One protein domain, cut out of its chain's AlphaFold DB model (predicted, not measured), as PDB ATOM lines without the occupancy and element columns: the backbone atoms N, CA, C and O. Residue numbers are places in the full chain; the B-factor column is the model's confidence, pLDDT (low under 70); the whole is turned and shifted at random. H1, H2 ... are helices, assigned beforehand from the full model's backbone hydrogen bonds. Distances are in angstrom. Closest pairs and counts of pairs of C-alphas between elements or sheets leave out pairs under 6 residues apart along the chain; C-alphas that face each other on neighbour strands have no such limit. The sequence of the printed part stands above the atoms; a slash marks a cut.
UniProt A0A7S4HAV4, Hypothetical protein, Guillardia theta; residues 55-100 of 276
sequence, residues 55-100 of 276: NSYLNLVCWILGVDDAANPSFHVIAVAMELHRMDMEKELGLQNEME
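Overview. This is residues 55 to 100 of the 276 residues of the protein "Hypothetical protein" of Guillardia theta (UniProt A0A7S4HAV4). A short helix, H1, packs crosswise at a steep angle on the first part of a long helix, H2, and the far part of H2, residues 86 to 100, sticks out free as an arm from a body that spans 20 by 15 by 14 A without it. The printed part has 46 residues with two named helices, H1 then H2, and no named strand; the class is all helix. It is loose, with a radius of gyration of the C-alphas of 13.0 A, and spans 42 by 15 by 14 A.

Arrangement. H1, residues 55 to 65, touches H2, residues 75 to 100, with residues 77 to 85 of H2 alone. Their closest C-alphas, those of Tyr 57 and Ala 81, are 5.3 A apart. They run opposite ways at a steep tilt of 60 degrees. In H1 and H2 every O i to N i+4 pair is within hydrogen-bond range.

Along the chain. H1 begins at C-alpha 55 (121.119, 164.563, 162.668) and measures 15.2 A from first to last C-alpha. H2 measures 37.3 A, from C-alpha 75 (118.362, 151.242, 157.461) to C-alpha 100 (101.151, 183.824, 151.397).

Size, cuts and confidence. The C-alphas farthest apart, those of Asp 68 and Glu 100, are 41.8 A apart. The printed part has no cut, and the link from H1 to H2 is short. Residues 68 to 71 have pLDDT under 70.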
ATOM      1  N   ASN A  55     120.709 165.278 161.456       80.31
ATOM      2  CA  ASN A  55     121.119 164.563 162.668       80.31
ATOM      3  C   ASN A  55     120.105 164.688 163.817       80.31
ATOM      4  O   ASN A  55     120.020 163.800 164.659       80.31
ATOM      5  N   SER A  56     119.316 165.762 163.864       79.62
ATOM      6  CA  SER A  56     118.251 165.936 164.854       79.62
ATOM      7  C   SER A  56     117.112 164.938 164.633       79.62
ATOM      8  O   SER A  56     116.631 164.356 165.602       79.62
ATOM      9  N   TYR A  57     116.721 164.696 163.376       78.94
ATOM     10  CA  TYR A  57     115.704 163.697 163.036       78.94
ATOM     11  C   TYR A  57     116.194 162.278 163.343       78.94
ATOM     12  O   TYR A  57     115.465 161.511 163.968       78.94
ATOM     13  N   LEU A  58     117.447 161.953 162.999       80.94
ATOM     14  CA  LEU A  58     118.060 160.663 163.342       80.94
ATOM     15  C   LEU A  58     118.107 160.430 164.855       80.94
ATOM     16  O   LEU A  58     117.657 159.390 165.328       80.94
ATOM     17  N   ASN A  59     118.574 161.415 165.626       81.06
ATOM     18  CA  ASN A  59     118.630 161.318 167.085       81.06
ATOM     19  C   ASN A  59     117.240 161.160 167.715       81.06
ATOM     20  O   ASN A  59     117.094 160.414 168.680       81.06
ATOM     21  N   LEU A  60     116.211 161.825 167.177       79.56
ATOM     22  CA  LEU A  60     114.837 161.652 167.651       79.56
ATOM     23  C   LEU A  60     114.326 160.239 167.389       79.56
ATOM     24  O   LEU A  60     113.729 159.645 168.279       79.56
ATOM     25  N   VAL A  61     114.557 159.698 166.194       82.25
ATOM     26  CA  VAL A  61     114.122 158.337 165.859       82.25
ATOM     27  C   VAL A  61     114.876 157.302 166.692       82.25
ATOM     28  O   VAL A  61     114.232 156.417 167.249       82.25
ATOM     29  N   CYS A  62     116.197 157.439 166.858       81.88
ATOM     30  CA  CYS A  62     116.983 156.587 167.755       81.88
ATOM     31  C   CYS A  62     116.450 156.639 169.192       81.88
ATOM     32  O   CYS A  62     116.247 155.594 169.803       81.88
ATOM     33  N   TRP A  63     116.136 157.833 169.704       79.44
ATOM     34  CA  TRP A  63     115.556 157.994 171.037       79.44
ATOM     35  C   TRP A  63     114.166 157.349 171.167       79.44
ATOM     36  O   TRP A  63     113.920 156.631 172.132       79.44
ATOM     37  N   ILE A  64     113.266 157.557 170.195       78.75
ATOM     38  CA  ILE A  64     111.913 156.967 170.192       78.75
ATOM     39  C   ILE A  64     111.977 155.436 170.145       78.75
ATOM     40  O   ILE A  64     111.183 154.767 170.802       78.75
ATOM     41  N   LEU A  65     112.902 154.885 169.357       77.81
ATOM     42  CA  LEU A  65     113.041 153.444 169.147       77.81
ATOM     43  C   LEU A  65     113.955 152.759 170.179       77.81
ATOM     44  O   LEU A  65     114.100 151.540 170.120       77.81
ATOM     45  N   GLY A  66     114.557 153.506 171.111       75.06
ATOM     46  CA  GLY A  66     115.473 152.965 172.123       75.06
ATOM     47  C   GLY A  66     116.780 152.413 171.542       75.06
ATOM     48  O   GLY A  66     117.304 151.425 172.046       75.06
ATOM     49  N   VAL A  67     117.277 153.006 170.453       76.44
ATOM     50  CA  VAL A  67     118.535 152.625 169.796       76.44
ATOM     51  C   VAL A  67     119.662 153.522 170.309       76.44
ATOM     52  O   VAL A  67     119.614 154.737 170.129       76.44
ATOM     53  N   ASP A  68     120.686 152.920 170.916       65.50
ATOM     54  CA  ASP A  68     121.757 153.648 171.615       65.50
ATOM     55  C   ASP A  68     122.810 154.288 170.689       65.50
ATOM     56  O   ASP A  68     123.523 155.199 171.112       65.50
ATOM     57  N   ASP A  69     122.910 153.854 169.427       66.19
ATOM     58  CA  ASP A  69     123.928 154.342 168.486       66.19
ATOM     59  C   ASP A  69     123.321 155.082 167.282       66.19
ATOM     60  O   ASP A  69     122.918 154.494 166.277       66.19
ATOM     61  N   ALA A  70     123.280 156.411 167.380       62.53
ATOM     62  CA  ALA A  70     122.915 157.294 166.273       62.53
ATOM     63  C   ALA A  70     124.080 157.582 165.303       62.53
ATOM     64  O   ALA A  70     123.857 158.215 164.270       62.53
ATOM     65  N   ALA A  71     125.310 157.142 165.609       67.38
ATOM     66  CA  ALA A  71     126.468 157.305 164.731       67.38
ATOM     67  C   ALA A  71     126.512 156.241 163.620       67.38
ATOM     68  O   ALA A  71     127.099 156.493 162.568       67.38
ATOM     69  N   ASN A  72     125.852 155.093 163.819       72.00
ATOM     70  CA  ASN A  72     125.676 154.057 162.800       72.00
ATOM     71  C   ASN A  72     124.218 153.539 162.744       72.00
ATOM     72  O   ASN A  72     123.936 152.400 163.127       72.00
ATOM     73  N   PRO A  73     123.262 154.380 162.306       72.19
ATOM     74  CA  PRO A  73     121.845 154.046 162.336       72.19
ATOM     75  C   PRO A  73     121.514 152.923 161.345       72.19
ATOM     76  O   PRO A  73     121.986 152.902 160.208       72.19
ATOM     77  N   SER A  74     120.643 151.998 161.757       77.81
ATOM     78  CA  SER A  74     120.145 150.955 160.856       77.81
ATOM     79  C   SER A  74     119.311 151.553 159.715       77.81
ATOM     80  O   SER A  74     118.726 152.631 159.847       77.81
ATOM     81  N   PHE A  75     119.181 150.820 158.606       79.81
ATOM     82  CA  PHE A  75     118.362 151.242 157.461       79.81
ATOM     83  C   PHE A  75     116.928 151.644 157.860       79.81
ATOM     84  O   PHE A  75     116.386 152.609 157.332       79.81
ATOM     85  N   HIS A  76     116.337 150.951 158.839       77.62
ATOM     86  CA  HIS A  76     114.987 151.237 159.328       77.62
ATOM     87  C   HIS A  76     114.913 152.582 160.072       77.62
ATOM     88  O   HIS A  76     113.965 153.337 159.872       77.62
ATOM     89  N   VAL A  77     115.928 152.916 160.878       82.50
ATOM     90  CA  VAL A  77     116.035 154.218 161.564       82.50
ATOM     91  C   VAL A  77     116.188 155.349 160.547       82.50
ATOM     92  O   VAL A  77     115.507 156.367 160.650       82.50
ATOM     93  N   ILE A  78     117.042 155.151 159.537       81.38
ATOM     94  CA  ILE A  78     117.252 156.126 158.459       81.38
ATOM     95  C   ILE A  78     115.944 156.359 157.695       81.38
ATOM     96  O   ILE A  78     115.549 157.507 157.513       81.38
ATOM     97  N   ALA A  79     115.243 155.292 157.300       82.62
ATOM     98  CA  ALA A  79     113.992 155.390 156.550       82.62
ATOM     99  C   ALA A  79     112.902 156.154 157.322       82.62
ATOM    100  O   ALA A  79     112.258 157.041 156.764       82.62
ATOM    101  N   VAL A  80     112.733 155.875 158.620       83.44
ATOM    102  CA  VAL A  80     111.763 156.591 159.467       83.44
ATOM    103  C   VAL A  80     112.162 158.060 159.659       83.44
ATOM    104  O   VAL A  80     111.301 158.936 159.612       83.44
ATOM    105  N   ALA A  81     113.454 158.361 159.828       83.75
ATOM    106  CA  ALA A  81     113.931 159.741 159.941       83.75
ATOM    107  C   ALA A  81     113.736 160.534 158.639       83.75
ATOM    108  O   ALA A  81     113.362 161.707 158.697       83.75
ATOM    109  N   MET A  82     113.936 159.902 157.474       84.56
ATOM    110  CA  MET A  82     113.678 160.513 156.164       84.56
ATOM    111  C   MET A  82     112.199 160.861 156.011       84.56
ATOM    112  O   MET A  82     111.875 161.968 155.587       84.56
ATOM    113  N   GLU A  83     111.312 159.948 156.399       84.38
ATOM    114  CA  GLU A  83     109.869 160.162 156.297       84.38
ATOM    115  C   GLU A  83     109.378 161.257 157.255       84.38
ATOM    116  O   GLU A  83     108.618 162.134 156.849       84.38
ATOM    117  N   LEU A  84     109.879 161.292 158.496       82.06
ATOM    118  CA  LEU A  84     109.576 162.375 159.437       82.06
ATOM    119  C   LEU A  84     110.065 163.735 158.932       82.06
ATOM    120  O   LEU A  84     109.338 164.721 159.040       82.06
ATOM    121  N   HIS A  85     111.272 163.792 158.368       81.44
ATOM    122  CA  HIS A  85     111.800 165.019 157.777       81.44
ATOM    123  C   HIS A  85     110.955 165.477 156.582       81.44
ATOM    124  O   HIS A  85     110.613 166.655 156.491       81.44
ATOM    125  N   ARG A  86     110.549 164.546 155.705       82.94
ATOM    126  CA  ARG A  86     109.664 164.824 154.566       82.94
ATOM    127  C   ARG A  86     108.320 165.398 155.023       82.94
ATOM    128  O   ARG A  86     107.917 166.444 154.527       82.94
ATOM    129  N   MET A  87     107.662 164.759 155.993       79.94
ATOM    130  CA  MET A  87     106.374 165.220 156.531       79.94
ATOM    131  C   MET A  87     106.464 166.611 157.172       79.94
ATOM    132  O   MET A  87     105.543 167.417 157.039       79.94
ATOM    133  N   ASP A  88     107.556 166.901 157.877       80.38
ATOM    134  CA  ASP A  88     107.764 168.194 158.532       80.38
ATOM    135  C   ASP A  88     108.044 169.310 157.511       80.38
ATOM    136  O   ASP A  88     107.487 170.400 157.621       80.38
ATOM    137  N   MET A  89     108.813 169.016 156.454       79.19
ATOM    138  CA  MET A  89     108.995 169.935 155.324       79.19
ATOM    139  C   MET A  89     107.688 170.206 154.570       79.19
ATOM    140  O   MET A  89     107.402 171.355 154.244       79.19
ATOM    141  N   GLU A  90     106.874 169.178 154.312       79.88
ATOM    142  CA  GLU A  90     105.562 169.338 153.666       79.88
ATOM    143  C   GLU A  90     104.618 170.205 154.498       79.88
ATOM    144  O   GLU A  90     103.902 171.051 153.961       79.88
ATOM    145  N   LYS A  91     104.650 170.039 155.822       80.62
ATOM    146  CA  LYS A  91     103.874 170.859 156.746       80.62
ATOM    147  C   LYS A  91     104.337 172.316 156.755       80.62
ATOM    148  O   LYS A  91     103.490 173.206 156.728       80.62
ATOM    149  N   GLU A  92     105.645 172.567 156.796       78.75
ATOM    150  CA  GLU A  92     106.192 173.931 156.772       78.75
ATOM    151  C   GLU A  92     105.872 174.636 155.448       78.75
ATOM    152  O   GLU A  92     105.422 175.781 155.450       78.75
ATOM    153  N   LEU A  93     106.002 173.928 154.320       77.88
ATOM    154  CA  LEU A  93     105.604 174.434 153.007       77.88
ATOM    155  C   LEU A  93     104.102 174.759 152.965       77.88
ATOM    156  O   LEU A  93     103.707 175.796 152.436       77.88
ATOM    157  N   GLY A  94     103.263 173.903 153.558       81.44
ATOM    158  CA  GLY A  94     101.829 174.156 153.707       81.44
ATOM    159  C   GLY A  94     101.534 175.436 154.492       81.44
ATOM    160  O   GLY A  94     100.767 176.276 154.026       81.44
ATOM    161  N   LEU A  95     102.195 175.632 155.638       80.75
ATOM    162  CA  LEU A  95     102.059 176.849 156.449       80.75
ATOM    163  C   LEU A  95     102.528 178.104 155.703       80.75
ATOM    164  O   LEU A  95     101.901 179.159 155.813       80.75
ATOM    165  N   GLN A  96     103.611 178.000 154.931       75.50
ATOM    166  CA  GLN A  96     104.119 179.106 154.124       75.50
ATOM    167  C   GLN A  96     103.123 179.503 153.028       75.50
ATOM    168  O   GLN A  96     102.816 180.688 152.892       75.50
ATOM    169  N   ASN A  97     102.554 178.524 152.319       82.19
ATOM    170  CA  ASN A  97     101.514 178.764 151.316       82.19
ATOM    171  C   ASN A  97     100.265 179.406 151.943       82.19
ATOM    172  O   ASN A  97      99.736 180.381 151.415       82.19
ATOM    173  N   GLU A  98      99.819 178.928 153.112       82.06
ATOM    174  CA  GLU A  98      98.688 179.525 153.836       82.06
ATOM    175  C   GLU A  98      98.951 180.985 154.238       82.06
ATOM    176  O   GLU A  98      98.050 181.833 154.163       82.06
ATOM    177  N   MET A  99     100.179 181.292 154.667       81.38
ATOM    178  CA  MET A  99     100.592 182.649 155.022       81.38
ATOM    179  C   MET A  99     100.615 183.567 153.796       81.38
ATOM    180  O   MET A  99     100.119 184.694 153.874       81.38
ATOM    181  N   GLU A 100     101.135 183.090 152.665       80.25
ATOM    182  CA  GLU A 100     101.151 183.824 151.397       80.25
ATOM    183  C   GLU A 100      99.726 184.088 150.884       80.25
ATOM    184  O   GLU A 100      99.365 185.234 150.598       80.25
TER     185      GLU A 100